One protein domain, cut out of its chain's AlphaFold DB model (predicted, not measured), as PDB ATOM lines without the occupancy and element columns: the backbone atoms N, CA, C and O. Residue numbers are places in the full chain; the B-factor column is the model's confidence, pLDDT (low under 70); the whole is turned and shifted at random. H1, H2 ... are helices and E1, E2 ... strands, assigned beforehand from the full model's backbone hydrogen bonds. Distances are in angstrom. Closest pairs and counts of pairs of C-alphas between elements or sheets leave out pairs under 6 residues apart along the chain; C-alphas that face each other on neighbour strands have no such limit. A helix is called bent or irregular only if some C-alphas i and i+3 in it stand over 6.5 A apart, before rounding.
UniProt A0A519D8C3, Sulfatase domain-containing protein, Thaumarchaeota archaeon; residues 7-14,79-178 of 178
ATOM      1  N   ILE A   7     -16.617 -42.623 -18.822       97.44
ATOM      2  CA  ILE A   7     -17.904 -42.013 -19.160       97.44
ATOM      3  C   ILE A   7     -18.421 -41.334 -17.898       97.44
ATOM      4  O   ILE A   7     -18.529 -41.979 -16.855       97.44
ATOM      5  N   ILE A   8     -18.757 -40.051 -17.998       97.88
ATOM      6  CA  ILE A   8     -19.470 -39.317 -16.957       97.88
ATOM      7  C   ILE A   8     -20.810 -38.865 -17.531       97.88
ATOM      8  O   ILE A   8     -20.859 -38.060 -18.456       97.88
ATOM      9  N   LEU A   9     -21.891 -39.379 -16.946       96.88
ATOM     10  CA  LEU A   9     -23.249 -38.892 -17.161       96.88
ATOM     11  C   LEU A   9     -23.638 -38.030 -15.959       96.88
ATOM     12  O   LEU A   9     -23.782 -38.547 -14.850       96.88
ATOM     13  N   MET A  10     -23.777 -36.725 -16.166       96.62
ATOM     14  CA  MET A  10     -24.187 -35.778 -15.133       96.62
ATOM     15  C   MET A  10     -25.665 -35.444 -15.312       96.62
ATOM     16  O   MET A  10     -26.056 -34.893 -16.334       96.62
ATOM     17  N   ILE A  11     -26.490 -35.798 -14.327       95.44
ATOM     18  CA  ILE A  11     -27.927 -35.503 -14.337       95.44
ATOM     19  C   ILE A  11     -28.154 -34.161 -13.638       95.44
ATOM     20  O   ILE A  11     -28.057 -34.080 -12.410       95.44
ATOM     21  N   ASP A  12     -28.456 -33.117 -14.405       95.12
ATOM     22  CA  ASP A  12     -28.675 -31.779 -13.856       95.12
ATOM     23  C   ASP A  12     -30.035 -31.709 -13.153       95.12
ATOM     24  O   ASP A  12     -31.049 -32.117 -13.714       95.12
ATOM     25  N   GLY A  13     -30.061 -31.247 -11.903       92.94
ATOM     26  CA  GLY A  13     -31.242 -31.334 -11.035       92.94
ATOM     27  C   GLY A  13     -31.498 -32.722 -10.422       92.94
ATOM     28  O   GLY A  13     -32.514 -32.922  -9.755       92.94
ATOM     29  N   GLY A  14     -30.589 -33.688 -10.602       92.88
ATOM     30  CA  GLY A  14     -30.694 -35.012  -9.988       92.88
ATOM     31  C   GLY A  14     -30.674 -34.951  -8.455       92.88
ATOM     32  O   GLY A  14     -29.782 -34.350  -7.855       92.88
ATOM     33  N   THR A  79      -6.914 -29.692 -15.220       97.81
ATOM     34  CA  THR A  79      -8.212 -30.368 -15.197       97.81
ATOM     35  C   THR A  79      -8.082 -31.864 -15.440       97.81
ATOM     36  O   THR A  79      -7.112 -32.343 -16.029       97.81
ATOM     37  N   LEU A  80      -9.105 -32.611 -15.022       98.00
ATOM     38  CA  LEU A  80      -9.306 -34.021 -15.341       98.00
ATOM     39  C   LEU A  80      -9.100 -34.281 -16.837       98.00
ATOM     40  O   LEU A  80      -8.414 -35.232 -17.198       98.00
ATOM     41  N   THR A  81      -9.656 -33.425 -17.693       97.88
ATOM     42  CA  THR A  81      -9.548 -33.578 -19.142       97.88
ATOM     43  C   THR A  81      -8.114 -33.399 -19.626       97.88
ATOM     44  O   THR A  81      -7.646 -34.228 -20.392       97.88
ATOM     45  N   GLU A  82      -7.366 -32.412 -19.121       98.06
ATOM     46  CA  GLU A  82      -5.941 -32.254 -19.452       98.06
ATOM     47  C   GLU A  82      -5.105 -33.462 -18.993       98.06
ATOM     48  O   GLU A  82      -4.209 -33.902 -19.705       98.06
ATOM     49  N   TYR A  83      -5.402 -34.045 -17.825       97.62
ATOM     50  CA  TYR A  83      -4.750 -35.290 -17.395       97.62
ATOM     51  C   TYR A  83      -5.069 -36.476 -18.315       97.62
ATOM     52  O   TYR A  83      -4.201 -37.313 -18.548       97.62
ATOM     53  N   LEU A  84      -6.301 -36.576 -18.817       96.75
ATOM     54  CA  LEU A  84      -6.709 -37.645 -19.731       96.75
ATOM     55  C   LEU A  84      -6.119 -37.439 -21.131       96.75
ATOM     56  O   LEU A  84      -5.647 -38.401 -21.737       96.75
ATOM     57  N   HIS A  85      -6.067 -36.196 -21.603       94.00
ATOM     58  CA  HIS A  85      -5.458 -35.823 -22.876       94.00
ATOM     59  C   HIS A  85      -3.955 -36.148 -22.903       94.00
ATOM     60  O   HIS A  85      -3.488 -36.794 -23.837       94.00
ATOM     61  N   ASP A  86      -3.212 -35.851 -21.828       95.50
ATOM     62  CA  ASP A  86      -1.813 -36.290 -21.648       95.50
ATOM     63  C   ASP A  86      -1.637 -37.816 -21.714       95.50
ATOM     64  O   ASP A  86      -0.542 -38.326 -21.949       95.50
ATOM     65  N   GLN A  87      -2.704 -38.561 -21.428       95.12
ATOM     66  CA  GLN A  87      -2.745 -40.016 -21.509       95.12
ATOM     67  C   GLN A  87      -3.294 -40.520 -22.849       95.12
ATOM     68  O   GLN A  87      -3.613 -41.708 -22.941       95.12
ATOM     69  N   GLU A  88      -3.361 -39.650 -23.861       94.19
ATOM     70  CA  GLU A  88      -3.794 -39.923 -25.237       94.19
ATOM     71  C   GLU A  88      -5.264 -40.351 -25.352       94.19
ATOM     72  O   GLU A  88      -5.673 -40.990 -26.328       94.19
ATOM     73  N   TYR A  89      -6.084 -39.989 -24.360       96.31
ATOM     74  CA  TYR A  89      -7.527 -40.147 -24.473       96.31
ATOM     75  C   TYR A  89      -8.062 -39.157 -25.502       96.31
ATOM     76  O   TYR A  89      -7.664 -37.997 -25.522       96.31
ATOM     77  N   TYR A  90      -9.001 -39.609 -26.325       96.12
ATOM     78  CA  TYR A  90      -9.882 -38.706 -27.052       96.12
ATOM     79  C   TYR A  90     -10.985 -38.210 -26.113       96.12
ATOM     80  O   TYR A  90     -11.604 -39.006 -25.406       96.12
ATOM     81  N   THR A  91     -11.214 -36.908 -26.064       97.00
ATOM     82  CA  THR A  91     -11.979 -36.251 -25.005       97.00
ATOM     83  C   THR A  91     -13.104 -35.399 -25.583       97.00
ATOM     84  O   THR A  91     -12.875 -34.509 -26.397       97.00
ATOM     85  N   ILE A  92     -14.334 -35.652 -25.138       97.62
ATOM     86  CA  ILE A  92     -15.527 -34.959 -25.632       97.62
ATOM     87  C   ILE A  92     -16.450 -34.541 -24.483       97.62
ATOM     88  O   ILE A  92     -16.632 -35.281 -23.510       97.62
ATOM     89  N   ALA A  93     -17.045 -33.357 -24.605       98.38
ATOM     90  CA  ALA A  93     -18.123 -32.881 -23.745       98.38
ATOM     91  C   ALA A  93     -19.364 -32.486 -24.559       98.38
ATOM     92  O   ALA A  93     -19.226 -31.943 -25.650       98.38
ATOM     93  N   ASP A  94     -20.553 -32.709 -23.998       98.25
ATOM     94  CA  ASP A  94     -21.835 -32.158 -24.467       98.25
ATOM     95  C   ASP A  94     -22.545 -31.517 -23.264       98.25
ATOM     96  O   ASP A  94     -22.855 -32.201 -22.278       98.25
ATOM     97  N   VAL A  95     -22.696 -30.190 -23.298       97.75
ATOM     98  CA  VAL A  95     -23.195 -29.379 -22.175       97.75
ATOM     99  C   VAL A  95     -24.180 -28.305 -22.624       97.75
ATOM    100  O   VAL A  95     -24.173 -27.872 -23.768       97.75
ATOM    101  N   VAL A  96     -25.001 -27.803 -21.702       95.75
ATOM    102  CA  VAL A  96     -25.997 -26.759 -22.023       95.75
ATOM    103  C   VAL A  96     -25.356 -25.392 -22.288       95.75
ATOM    104  O   VAL A  96     -25.945 -24.506 -22.903       95.75
ATOM    105  N   SER A  97     -24.141 -25.179 -21.784       94.38
ATOM    106  CA  SER A  97     -23.418 -23.922 -21.931       94.38
ATOM    107  C   SER A  97     -21.922 -24.122 -21.728       94.38
ATOM    108  O   SER A  97     -21.484 -24.901 -20.883       94.38
ATOM    109  N   GLU A  98     -21.136 -23.308 -22.425       93.56
ATOM    110  CA  GLU A  98     -19.689 -23.177 -22.251       93.56
ATOM    111  C   GLU A  98     -19.252 -22.861 -20.816       93.56
ATOM    112  O   GLU A  98     -18.093 -23.069 -20.463       93.56
ATOM    113  N   LEU A  99     -20.166 -22.364 -19.980       93.81
ATOM    114  CA  LEU A  99     -19.861 -21.954 -18.614       93.81
ATOM    115  C   LEU A  99     -19.903 -23.090 -17.589       93.81
ATOM    116  O   LEU A  99     -19.488 -22.879 -16.448       93.81
ATOM    117  N   VAL A 100     -20.437 -24.259 -17.958       94.44
ATOM    118  CA  VAL A 100     -20.718 -25.355 -17.019       94.44
ATOM    119  C   VAL A 100     -19.425 -25.960 -16.473       94.44
ATOM    120  O   VAL A 100     -19.305 -26.171 -15.263       94.44
ATOM    121  N   ILE A 101     -18.439 -26.187 -17.343       96.69
ATOM    122  CA  ILE A 101     -17.172 -26.853 -17.018       96.69
ATOM    123  C   ILE A 101     -15.981 -26.128 -17.670       96.69
ATOM    124  O   ILE A 101     -16.167 -25.453 -18.681       96.69
ATOM    125  N   PRO A 102     -14.749 -26.278 -17.147       95.62
ATOM    126  CA  PRO A 102     -13.552 -25.806 -17.839       95.62
ATOM    127  C   PRO A 102     -13.376 -26.500 -19.199       95.62
ATOM    128  O   PRO A 102     -13.392 -27.726 -19.268       95.62
ATOM    129  N   GLN A 103     -13.150 -25.728 -20.264       95.44
ATOM    130  CA  GLN A 103     -12.994 -26.251 -21.634       95.44
ATOM    131  C   GLN A 103     -11.606 -26.849 -21.922       95.44
ATOM    132  O   GLN A 103     -11.430 -27.620 -22.861       95.44
ATOM    133  N   GLN A 104     -10.596 -26.474 -21.138       94.81
ATOM    134  CA  GLN A 104      -9.212 -26.889 -21.361       94.81
ATOM    135  C   GLN A 104      -9.040 -28.415 -21.325       94.81
ATOM    136  O   GLN A 104      -9.502 -29.088 -20.399       94.81
ATOM    137  N   GLY A 105      -8.339 -28.927 -22.337       95.56
ATOM    138  CA  GLY A 105      -8.024 -30.343 -22.504       95.56
ATOM    139  C   GLY A 105      -9.035 -31.144 -23.325       95.56
ATOM    140  O   GLY A 105      -8.738 -32.298 -23.602       95.56
ATOM    141  N   PHE A 106     -10.188 -30.577 -23.705       97.62
ATOM    142  CA  PHE A 106     -11.161 -31.260 -24.568       97.62
ATOM    143  C   PHE A 106     -10.765 -31.187 -26.049       97.62
ATOM    144  O   PHE A 106     -10.394 -30.119 -26.532       97.62
ATOM    145  N   ASP A 107     -10.903 -32.303 -26.774       96.75
ATOM    146  CA  ASP A 107     -10.787 -32.348 -28.237       96.75
ATOM    147  C   ASP A 107     -12.068 -31.816 -28.895       96.75
ATOM    148  O   ASP A 107     -12.010 -31.067 -29.870       96.75
ATOM    149  N   GLU A 108     -13.231 -32.166 -28.332       97.19
ATOM    150  CA  GLU A 108     -14.540 -31.673 -28.765       97.19
ATOM    151  C   GLU A 108     -15.351 -31.133 -27.584       97.19
ATOM    152  O   GLU A 108     -15.528 -31.796 -26.561       97.19
ATOM    153  N   PHE A 109     -15.871 -29.916 -27.737       98.06
ATOM    154  CA  PHE A 109     -16.695 -29.253 -26.732       98.06
ATOM    155  C   PHE A 109     -18.005 -28.801 -27.371       98.06
ATOM    156  O   PHE A 109     -18.061 -27.784 -28.061       98.06
ATOM    157  N   LEU A 110     -19.048 -29.603 -27.192       98.06
ATOM    158  CA  LEU A 110     -20.334 -29.431 -27.849       98.06
ATOM    159  C   LEU A 110     -21.337 -28.770 -26.910       98.06
ATOM    160  O   LEU A 110     -21.353 -29.026 -25.704       98.06
ATOM    161  N   ILE A 111     -22.187 -27.931 -27.500       97.81
ATOM    162  CA  ILE A 111     -23.290 -27.272 -26.809       97.81
ATOM    163  C   ILE A 111     -24.609 -27.824 -27.340       97.81
ATOM    164  O   ILE A 111     -24.814 -27.857 -28.557       97.81
ATOM    165  N   HIS A 112     -25.490 -28.253 -26.439       96.44
ATOM    166  CA  HIS A 112     -26.843 -28.693 -26.776       96.44
ATOM    167  C   HIS A 112     -27.879 -27.614 -26.462       96.44
ATOM    168  O   HIS A 112     -27.744 -26.854 -25.503       96.44
ATOM    169  N   ASP A 113     -28.939 -27.561 -27.265       94.88
ATOM    170  CA  ASP A 113     -30.098 -26.705 -27.007       94.88
ATOM    171  C   ASP A 113     -31.088 -27.474 -26.126       94.88
ATOM    172  O   ASP A 113     -31.822 -28.339 -26.604       94.88
ATOM    173  N   GLU A 114     -31.121 -27.161 -24.827       90.44
ATOM    174  CA  GLU A 114     -31.944 -27.884 -23.847       90.44
ATOM    175  C   GLU A 114     -33.462 -27.797 -24.088       90.44
ATOM    176  O   GLU A 114     -34.213 -28.510 -23.425       90.44
ATOM    177  N   LEU A 115     -33.918 -26.935 -25.009       90.75
ATOM    178  CA  LEU A 115     -35.327 -26.796 -25.391       90.75
ATOM    179  C   LEU A 115     -35.679 -27.521 -26.695       90.75
ATOM    180  O   LEU A 115     -36.864 -27.719 -26.965       90.75
ATOM    181  N   LYS A 116     -34.689 -27.865 -27.525       94.62
ATOM    182  CA  LYS A 116     -34.926 -28.401 -28.877       94.62
ATOM    183  C   LYS A 116     -34.302 -29.766 -29.113       94.62
ATOM    184  O   LYS A 116     -34.850 -30.539 -29.897       94.62
ATOM    185  N   ASP A 117     -33.175 -30.052 -28.476       95.31
ATOM    186  CA  ASP A 117     -32.456 -31.299 -28.686       95.31
ATOM    187  C   ASP A 117     -33.092 -32.441 -27.887       95.31
ATOM    188  O   ASP A 117     -33.331 -32.340 -26.682       95.31
ATOM    189  N   ASP A 118     -33.296 -33.585 -28.542       95.94
ATOM    190  CA  ASP A 118     -33.542 -34.842 -27.837       95.94
ATOM    191  C   ASP A 118     -32.216 -35.351 -27.263       95.94
ATOM    192  O   ASP A 118     -31.440 -36.031 -27.944       95.94
ATOM    193  N   LEU A 119     -31.951 -35.013 -25.997       95.62
ATOM    194  CA  LEU A 119     -30.723 -35.420 -25.312       95.62
ATOM    195  C   LEU A 119     -30.571 -36.938 -25.230       95.62
ATOM    196  O   LEU A 119     -29.449 -37.434 -25.283       95.62
ATOM    197  N   THR A 120     -31.668 -37.696 -25.160       94.06
ATOM    198  CA  THR A 120     -31.584 -39.161 -25.099       94.06
ATOM    199  C   THR A 120     -31.058 -39.708 -26.420       94.06
ATOM    200  O   THR A 120     -30.085 -40.464 -26.435       94.06
ATOM    201  N   LEU A 121     -31.661 -39.297 -27.539       96.62
ATOM    202  CA  LEU A 121     -31.215 -39.708 -28.869       96.62
ATOM    203  C   LEU A 121     -29.786 -39.226 -29.152       96.62
ATOM    204  O   LEU A 121     -28.947 -39.997 -29.621       96.62
ATOM    205  N   ARG A 122     -29.494 -37.965 -28.826       96.81
ATOM    206  CA  ARG A 122     -28.177 -37.347 -29.010       96.81
ATOM    207  C   ARG A 122     -27.085 -38.099 -28.243       96.81
ATOM    208  O   ARG A 122     -26.072 -38.469 -28.833       96.81
ATOM    209  N   HIS A 123     -27.304 -38.397 -26.960       96.44
ATOM    210  CA  HIS A 123     -26.342 -39.120 -26.120       96.44
ATOM    211  C   HIS A 123     -26.145 -40.569 -26.576       96.44
ATOM    212  O   HIS A 123     -25.009 -41.043 -26.625       96.44
ATOM    213  N   CYS A 124     -27.210 -41.256 -27.000       95.50
ATOM    214  CA  CYS A 124     -27.107 -42.580 -27.623       95.50
ATOM    215  C   CYS A 124     -26.220 -42.560 -28.881       95.50
ATOM    216  O   CYS A 124     -25.330 -43.402 -29.014       95.50
ATOM    217  N   ASN A 125     -26.393 -41.562 -29.755       96.00
ATOM    218  CA  ASN A 125     -25.579 -41.415 -30.965       96.00
ATOM    219  C   ASN A 125     -24.093 -41.191 -30.645       96.00
ATOM    220  O   ASN A 125     -23.224 -41.746 -31.326       96.00
ATOM    221  N   PHE A 126     -23.770 -40.436 -29.586       96.19
ATOM    222  CA  PHE A 126     -22.380 -40.299 -29.148       96.19
ATOM    223  C   PHE A 126     -21.775 -41.636 -28.731       96.19
ATOM    224  O   PHE A 126     -20.642 -41.927 -29.114       96.19
ATOM    225  N   PHE A 127     -22.512 -42.488 -28.016       93.69
ATOM    226  CA  PHE A 127     -22.003 -43.810 -27.646       93.69
ATOM    227  C   PHE A 127     -21.722 -44.699 -28.858       93.69
ATOM    228  O   PHE A 127     -20.732 -45.431 -28.853       93.69
ATOM    229  N   ASP A 128     -22.526 -44.613 -29.915       92.56
ATOM    230  CA  ASP A 128     -22.260 -45.347 -31.154       92.56
ATOM    231  C   ASP A 128     -21.018 -44.828 -31.890       92.56
ATOM    232  O   ASP A 128     -20.253 -45.624 -32.443       92.56
ATOM    233  N   ASN A 129     -20.744 -43.525 -31.829       90.38
ATOM    234  CA  ASN A 129     -19.491 -42.960 -32.330       90.38
ATOM    235  C   ASN A 129     -18.287 -43.370 -31.467       90.38
ATOM    236  O   ASN A 129     -17.262 -43.784 -32.006       90.38
ATOM    237  N   MET A 130     -18.415 -43.355 -30.137       91.75
ATOM    238  CA  MET A 130     -17.333 -43.754 -29.229       91.75
ATOM    239  C   MET A 130     -16.971 -45.238 -29.360       91.75
ATOM    240  O   MET A 130     -15.804 -45.604 -29.208       91.75
ATOM    241  N   LYS A 131     -17.934 -46.110 -29.699       88.62
ATOM    242  CA  LYS A 131     -17.648 -47.518 -30.030       88.62
ATOM    243  C   LYS A 131     -16.701 -47.639 -31.227       88.62
ATOM    244  O   LYS A 131     -15.803 -48.479 -31.193       88.62
ATOM    245  N   LYS A 132     -16.872 -46.800 -32.258       87.50
ATOM    246  CA  LYS A 132     -15.987 -46.777 -33.438       87.50
ATOM    247  C   LYS A 132     -14.571 -46.364 -33.036       87.50
ATOM    248  O   LYS A 132     -13.640 -47.115 -33.287       87.50
ATOM    249  N   ILE A 133     -14.431 -45.268 -32.287       81.31
ATOM    250  CA  ILE A 133     -13.130 -44.783 -31.780       81.31
ATOM    251  C   ILE A 133     -12.428 -45.839 -30.918       81.31
ATOM    252  O   ILE A 133     -11.237 -46.096 -31.076       81.31
ATOM    253  N   SER A 134     -13.170 -46.503 -30.028       81.56
ATOM    254  CA  SER A 134     -12.611 -47.564 -29.185       81.56
ATOM    255  C   SER A 134     -12.164 -48.794 -29.981       81.56
ATOM    256  O   SER A 134     -11.359 -49.567 -29.465       81.56
ATOM    257  N   SER A 135     -12.689 -48.998 -31.191       77.62
ATOM    258  CA  SER A 135     -12.294 -50.104 -32.073       77.62
ATOM    259  C   SER A 135     -10.942 -49.838 -32.743       77.62
ATOM    260  O   SER A 135     -10.227 -50.782 -33.067       77.62
ATOM    261  N   ASP A 136     -10.536 -48.569 -32.831       80.12
ATOM    262  CA  ASP A 136      -9.238 -48.124 -33.349       80.12
ATOM    263  C   ASP A 136      -8.140 -48.100 -32.260       80.12
ATOM    264  O   ASP A 136      -7.136 -47.402 -32.381       80.12
ATOM    265  N   ASN A 137      -8.321 -48.857 -31.166       81.75
ATOM    266  CA  ASN A 137      -7.422 -48.924 -30.002       81.75
ATOM    267  C   ASN A 137      -7.155 -47.581 -29.293       81.75
ATOM    268  O   ASN A 137      -6.192 -47.472 -28.529       81.75
ATOM    269  N   LYS A 138      -8.012 -46.569 -29.482       88.25
ATOM    270  CA  LYS A 138      -7.926 -45.299 -28.753       88.25
ATOM    271  C   LYS A 138      -8.900 -45.284 -27.578       88.25
ATOM    272  O   LYS A 138     -10.083 -45.589 -27.729       88.25
ATOM    273  N   ASN A 139      -8.416 -44.917 -26.393       94.88
ATOM    274  CA  ASN A 139      -9.297 -44.701 -25.252       94.88
ATOM    275  C   ASN A 139     -10.040 -43.375 -25.376       94.88
ATOM    276  O   ASN A 139      -9.520 -42.417 -25.945       94.88
ATOM    277  N   PHE A 140     -11.239 -43.308 -24.800       96.25
ATOM    278  CA  PHE A 140     -12.016 -42.077 -24.789       96.25
ATOM    279  C   PHE A 140     -12.486 -41.678 -23.394       96.25
ATOM    280  O   PHE A 140     -12.659 -42.510 -22.496       96.25
ATOM    281  N   PHE A 141     -12.700 -40.378 -23.249       97.56
ATOM    282  CA  PHE A 141     -13.416 -39.751 -22.160       97.56
ATOM    283  C   PHE A 141     -14.587 -38.960 -22.728       97.56
ATOM    284  O   PHE A 141     -14.404 -38.140 -23.622       97.56
ATOM    285  N   ILE A 142     -15.777 -39.203 -22.193       98.00
ATOM    286  CA  ILE A 142     -16.985 -38.486 -22.585       98.00
ATOM    287  C   ILE A 142     -17.714 -37.969 -21.347       98.00
ATOM    288  O   ILE A 142     -18.000 -38.732 -20.419       98.00
ATOM    289  N   TYR A 143     -17.997 -36.668 -21.339       98.44
ATOM    290  CA  TYR A 143     -18.814 -35.997 -20.334       98.44
ATOM    291  C   TYR A 143     -20.125 -35.535 -20.968       98.44
ATOM    292  O   TYR A 143     -20.113 -34.708 -21.875       98.44
ATOM    293  N   LEU A 144     -21.252 -36.051 -20.486       98.31
ATOM    294  CA  LEU A 144     -22.577 -35.694 -20.989       98.31
ATOM    295  C   LEU A 144     -23.403 -35.102 -19.856       98.31
ATOM    296  O   LEU A 144     -23.637 -35.763 -18.840       98.31
ATOM    297  N   GLN A 145     -23.855 -33.866 -20.035       97.81
ATOM    298  CA  GLN A 145     -24.847 -33.253 -19.164       97.81
ATOM    299  C   GLN A 145     -26.246 -33.573 -19.683       97.81
ATOM    300  O   GLN A 145     -26.621 -33.192 -20.786       97.81
ATOM    301  N   TYR A 146     -27.050 -34.226 -18.856       96.50
ATOM    302  CA  TYR A 146     -28.460 -34.461 -19.118       96.50
ATOM    303  C   TYR A 146     -29.294 -33.431 -18.353       96.50
ATOM    304  O   TYR A 146     -29.431 -33.530 -17.131       96.50
ATOM    305  N   SER A 147     -29.830 -32.430 -19.059       95.31
ATOM    306  CA  SER A 147     -30.491 -31.267 -18.448       95.31
ATOM    307  C   SER A 147     -32.022 -31.323 -18.423       95.31
ATOM    308  O   SER A 147     -32.637 -30.384 -17.937       95.31
ATOM    309  N   ASN A 148     -32.673 -32.412 -18.851       94.69
ATOM    310  CA  ASN A 148     -34.142 -32.434 -18.967       94.69
ATOM    311  C   ASN A 148     -34.885 -32.122 -17.654       94.69
ATOM    312  O   ASN A 148     -35.930 -31.478 -17.696       94.69
ATOM    313  N   ILE A 149     -34.363 -32.546 -16.495       93.38
ATOM    314  CA  ILE A 149     -34.976 -32.216 -15.194       93.38
ATOM    315  C   ILE A 149     -34.867 -30.708 -14.930       93.38
ATOM    316  O   ILE A 149     -35.853 -30.079 -14.555       93.38
ATOM    317  N   HIS A 150     -33.689 -30.121 -15.167       92.25
ATOM    318  CA  HIS A 150     -33.486 -28.673 -15.100       92.25
ATOM    319  C   HIS A 150     -34.451 -27.926 -16.034       92.25
ATOM    320  O   HIS A 150     -35.155 -27.023 -15.580       92.25
ATOM    321  N   THR A 151     -34.548 -28.337 -17.302       93.31
ATOM    322  CA  THR A 151     -35.442 -27.714 -18.286       93.31
ATOM    323  C   THR A 151     -36.909 -27.798 -17.870       93.31
ATOM    324  O   THR A 151     -37.632 -26.808 -17.992       93.31
ATOM    325  N   GLY A 152     -37.348 -28.953 -17.359       93.12
ATOM    326  CA  GLY A 152     -38.706 -29.144 -16.844       93.12
ATOM    327  C   GLY A 152     -39.005 -28.188 -15.692       93.12
ATOM    328  O   GLY A 152     -39.941 -27.400 -15.770       93.12
ATOM    329  N   ILE A 153     -38.132 -28.134 -14.679       92.31
ATOM    330  CA  ILE A 153     -38.280 -27.199 -13.551       92.31
ATOM    331  C   ILE A 153     -38.302 -25.741 -14.036       92.31
ATOM    332  O   ILE A 153     -39.123 -24.946 -13.578       92.31
ATOM    333  N   MET A 154     -37.426 -25.368 -14.971       93.19
ATOM    334  CA  MET A 154     -37.409 -24.017 -15.526       93.19
ATOM    335  C   MET A 154     -38.751 -23.660 -16.178       93.19
ATOM    336  O   MET A 154     -39.285 -22.579 -15.924       93.19
ATOM    337  N   ASN A 155     -39.278 -24.538 -17.032       93.94
ATOM    338  CA  ASN A 155     -40.474 -24.257 -17.819       93.94
ATOM    339  C   ASN A 155     -41.763 -24.378 -17.009       93.94
ATOM    340  O   ASN A 155     -42.611 -23.498 -17.118       93.94
ATOM    341  N   ASP A 156     -41.883 -25.412 -16.183       93.50
ATOM    342  CA  ASP A 156     -43.133 -25.762 -15.503       93.50
ATOM    343  C   ASP A 156     -43.250 -25.134 -14.112       93.50
ATOM    344  O   ASP A 156     -44.342 -25.088 -13.540       93.50
ATOM    345  N   VAL A 157     -42.130 -24.647 -13.558       93.38
ATOM    346  CA  VAL A 157     -42.089 -24.019 -12.235       93.38
ATOM    347  C   VAL A 157     -41.575 -22.585 -12.303       93.38
ATOM    348  O   VAL A 157     -42.338 -21.661 -12.039       93.38
ATOM    349  N   LEU A 158     -40.307 -22.373 -12.664       92.81
ATOM    350  CA  LEU A 158     -39.645 -21.071 -12.470       92.81
ATOM    351  C   LEU A 158     -40.197 -19.949 -13.358       92.81
ATOM    352  O   LEU A 158     -40.146 -18.785 -12.975       92.81
ATOM    353  N   LYS A 159     -40.696 -20.279 -14.555       94.50
ATOM    354  CA  LYS A 159     -41.342 -19.308 -15.454       94.50
ATOM    355  C   LYS A 159     -42.812 -19.054 -15.118       94.50
ATOM    356  O   LYS A 159     -43.361 -18.057 -15.577       94.50
ATOM    357  N   VAL A 160     -43.446 -19.965 -14.380       95.56
ATOM    358  CA  VAL A 160     -44.895 -19.956 -14.120       95.56
ATOM    359  C   VAL A 160     -45.209 -19.358 -12.752       95.56
ATOM    360  O   VAL A 160     -46.202 -18.651 -12.616       95.56
ATOM    361  N   TYR A 161     -44.362 -19.625 -11.758       95.62
ATOM    362  CA  TYR A 161     -44.579 -19.255 -10.365       95.62
ATOM    363  C   TYR A 161     -43.463 -18.353  -9.847       95.62
ATOM    364  O   TYR A 161     -42.308 -18.446 -10.260       95.62
ATOM    365  N   ASP A 162     -43.814 -17.516  -8.882       95.56
ATOM    366  CA  ASP A 162     -42.887 -16.693  -8.119       95.56
ATOM    367  C   ASP A 162     -42.840 -17.121  -6.642       95.56
ATOM    368  O   ASP A 162     -43.479 -18.083  -6.213       95.56
ATOM    369  N   ASN A 163     -42.081 -16.378  -5.836       94.75
ATOM    370  CA  ASN A 163     -41.901 -16.662  -4.411       94.75
ATOM    371  C   ASN A 163     -43.166 -16.439  -3.555       94.75
ATOM    372  O   ASN A 163     -43.123 -16.707  -2.356       94.75
ATOM    373  N   PHE A 164     -44.264 -15.948  -4.138       96.06
ATOM    374  CA  PHE A 164     -45.520 -15.625  -3.453       96.06
ATOM    375  C   PHE A 164     -46.717 -16.395  -4.028       96.06
ATOM    376  O   PHE A 164     -47.865 -16.133  -3.676       96.06
ATOM    377  N   SER A 165     -46.460 -17.356  -4.915       95.81
ATOM    378  CA  SER A 165     -47.486 -18.149  -5.581       95.81
ATOM    379  C   SER A 165     -48.056 -19.221  -4.647       95.81
ATOM    380  O   SER A 165     -47.646 -20.385  -4.681       95.81
ATOM    381  N   ASP A 166     -49.028 -18.839  -3.817       96.19
ATOM    382  CA  ASP A 166     -49.683 -19.728  -2.845       96.19
ATOM    383  C   ASP A 166     -50.217 -21.016  -3.486       96.19
ATOM    384  O   ASP A 166     -50.109 -22.096  -2.907       96.19
ATOM    385  N   GLU A 167     -50.741 -20.942  -4.710       94.44
ATOM    386  CA  GLU A 167     -51.240 -22.102  -5.459       94.44
ATOM    387  C   GLU A 167     -50.170 -23.166  -5.743       94.44
ATOM    388  O   GLU A 167     -50.482 -24.356  -5.823       94.44
ATOM    389  N   TYR A 168     -48.904 -22.757  -5.868       94.19
ATOM    390  CA  TYR A 168     -47.781 -23.674  -5.993       94.19
ATOM    391  C   TYR A 168     -47.396 -24.225  -4.620       94.19
ATOM    392  O   TYR A 168     -47.352 -25.439  -4.430       94.19
ATOM    393  N   PHE A 169     -47.167 -23.361  -3.629       94.50
ATOM    394  CA  PHE A 169     -46.654 -23.791  -2.321       94.50
ATOM    395  C   PHE A 169     -47.669 -24.577  -1.477       94.50
ATOM    396  O   PHE A 169     -47.265 -25.375  -0.631       94.50
ATOM    397  N   SER A 170     -48.968 -24.411  -1.728       95.69
ATOM    398  CA  SER A 170     -50.037 -25.140  -1.030       95.69
ATOM    399  C   SER A 170     -50.355 -26.518  -1.624       95.69
ATOM    400  O   SER A 170     -50.999 -27.323  -0.953       95.69
ATOM    401  N   ASN A 171     -49.901 -26.836  -2.847       93.81
ATOM    402  CA  ASN A 171     -50.299 -28.060  -3.552       93.81
ATOM    403  C   ASN A 171     -49.124 -29.004  -3.845       93.81
ATOM    404  O   ASN A 171     -48.641 -29.126  -4.974       93.81
ATOM    405  N   LYS A 172     -48.688 -29.723  -2.807       91.81
ATOM    406  CA  LYS A 172     -47.566 -30.667  -2.893       91.81
ATOM    407  C   LYS A 172     -47.806 -31.810  -3.887       91.81
ATOM    408  O   LYS A 172     -46.903 -32.118  -4.655       91.81
ATOM    409  N   GLU A 173     -48.997 -32.408  -3.906       93.19
ATOM    410  CA  GLU A 173     -49.302 -33.544  -4.793       93.19
ATOM    411  C   GLU A 173     -49.171 -33.162  -6.268       93.19
ATOM    412  O   GLU A 173     -48.536 -33.874  -7.045       93.19
ATOM    413  N   LYS A 174     -49.692 -31.992  -6.656       91.62
ATOM    414  CA  LYS A 174     -49.528 -31.484  -8.020       91.62
ATOM    415  C   LYS A 174     -48.067 -31.149  -8.323       91.62
ATOM    416  O   LYS A 174     -47.620 -31.352  -9.444       91.62
ATOM    417  N   ASN A 175     -47.311 -30.639  -7.348       90.06
ATOM    418  CA  ASN A 175     -45.883 -30.350  -7.521       90.06
ATOM    419  C   ASN A 175     -45.044 -31.614  -7.722       90.06
ATOM    420  O   ASN A 175     -44.021 -31.540  -8.384       90.06
ATOM    421  N   GLU A 176     -45.452 -32.756  -7.169       87.12
ATOM    422  CA  GLU A 176     -44.761 -34.033  -7.376       87.12
ATOM    423  C   GLU A 176     -44.996 -34.637  -8.766       87.12
ATOM    424  O   GLU A 176     -44.218 -35.491  -9.185       87.12
ATOM    425  N   GLN A 177     -46.053 -34.207  -9.463       86.44
ATOM    426  CA  GLN A 177     -46.400 -34.652 -10.817       86.44
ATOM    427  C   GLN A 177     -45.823 -33.763 -11.929       86.44
ATOM    428  O   GLN A 177     -45.860 -34.178 -13.087       86.44
ATOM    429  N   ARG A 178     -45.358 -32.551 -11.593       83.44
ATOM    430  CA  ARG A 178     -44.626 -31.662 -12.510       83.44
ATOM    431  C   ARG A 178     -43.166 -32.104 -12.582       83.44
ATOM    432  O   ARG A 178     -42.643 -32.189 -13.707       83.44
TER     433      ARG A 178
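Overview. This is residues 7 to 14 and 79 to 178 of the 178 residues of the protein "Sulfatase domain-containing protein" of Thaumarchaeota archaeon (UniProt A0A519D8C3). A small sheet of four parallel strands has the long helix H2 lengthwise over one face and the short helix H1 on the opposite face, where the loop of residues 96 to 107 also passes. Beyond the end of the sheet where the strands finish, a tail with the helices H3, H4 and H5 leads away and makes much of the length; in it residues 162 to 167 stick out free. The 108 printed residues include five named helices and four named strands, in the order E1 H1 E2 E3 H2 E4 H3 H4 H5, and the sheet's order is E1 E4 E2 E3. The class is mixed, helices and strands. The whole is loose, with a radius of gyration of the C-alphas of 17.9 A, and a rod in outline, with spans of 57 by 25 by 20 A.

Along the chain. The sheet's longest strand, E4, is residues 140 to 146, 19.0 A from first to last C-alpha. E1, residues 7 to 11, begins at C-alpha 7 (-17.904, -42.013, -19.160) and is 12.9 A long. E2, residues 90 to 95, is 17.0 A long, and E3, residues 108 to 111, is 10.0 A. The longest helix, H2, is residues 119 to 135 and 24.5 A long; it begins at C-alpha 119 (-30.723, -35.420, -25.312). H1, residues 80 to 85, is 8.7 A long. H3, residues 148 to 158, is 14.2 A long and is neither bent nor irregular, but only just: C-alphas 155 and 158 are 6.3 A apart. H4 is residues 166 to 169, 5.1 A long. H5, residues 172 to 177, is 8.9 A long and ends at C-alpha 177 (-46.400, -34.652, -10.817).

Arrangement. E4 and E2 are inner strands, parallel at 5 degrees; N 141 and O 90 are within hydrogen-bond range at 2.8 A, as are N 92 and O 141 at 2.9 A. The edge strand E1 is parallel to E4 at 9 degrees, with N 10 and O 144 2.8 A apart. The other edge strand, E3, is parallel to E2 at 9 degrees, with N 110 and O 93 2.8 A apart. H2 is on the sheet at a height of 9.8 A, over E4 and only just over E2, on which 3 of its 17 C-alphas fall. On the local plane it stands at 4 degrees to E4, along the strands; their closest C-alphas, of Leu 119 and Tyr 146, are 6.7 A apart. E3, H2 and E4 form a split strand-helix-strand unit, two strands running the same way with E2 between them in the sheet and a right-handed crossover. H1 is on the opposite face at a height of 9.0 A, over E2 and along the strands, at 24 degrees on the local plane; the C-alphas of His 85 and Thr 91 are their closest, 6.9 A apart. H3 is not on the sheet. H2 and H3 are close but not clearly touching, with the C-alphas of Leu 119 and Asn 148 closest at 7.8 A, and run opposite ways at a shallow tilt of 20 degrees. H3 and H4 are only just apart, with a closest distance of 8.5 A between C-alphas. H4 and H5 are close but not clearly touching; the C-alphas of Tyr 168 and Asn 175 are closest at 7.1 A. Every O i to N i+4 pair is within hydrogen-bond range in H1, H3 and H5, and 12 of 13 in H2; H4 is too short for such a pair.

Size, cuts and confidence. The C-alphas of Asn 137 and Asp 166 are the two farthest apart, at 58.1 A. Residues 15 to 78 are not printed, and C-alphas 14 and 79 are 23.5 A apart across this cut. The link from E2 to E3, 12 residues, is long. The mean pLDDT of the printed part is 94.1, and no printed residue is under 70.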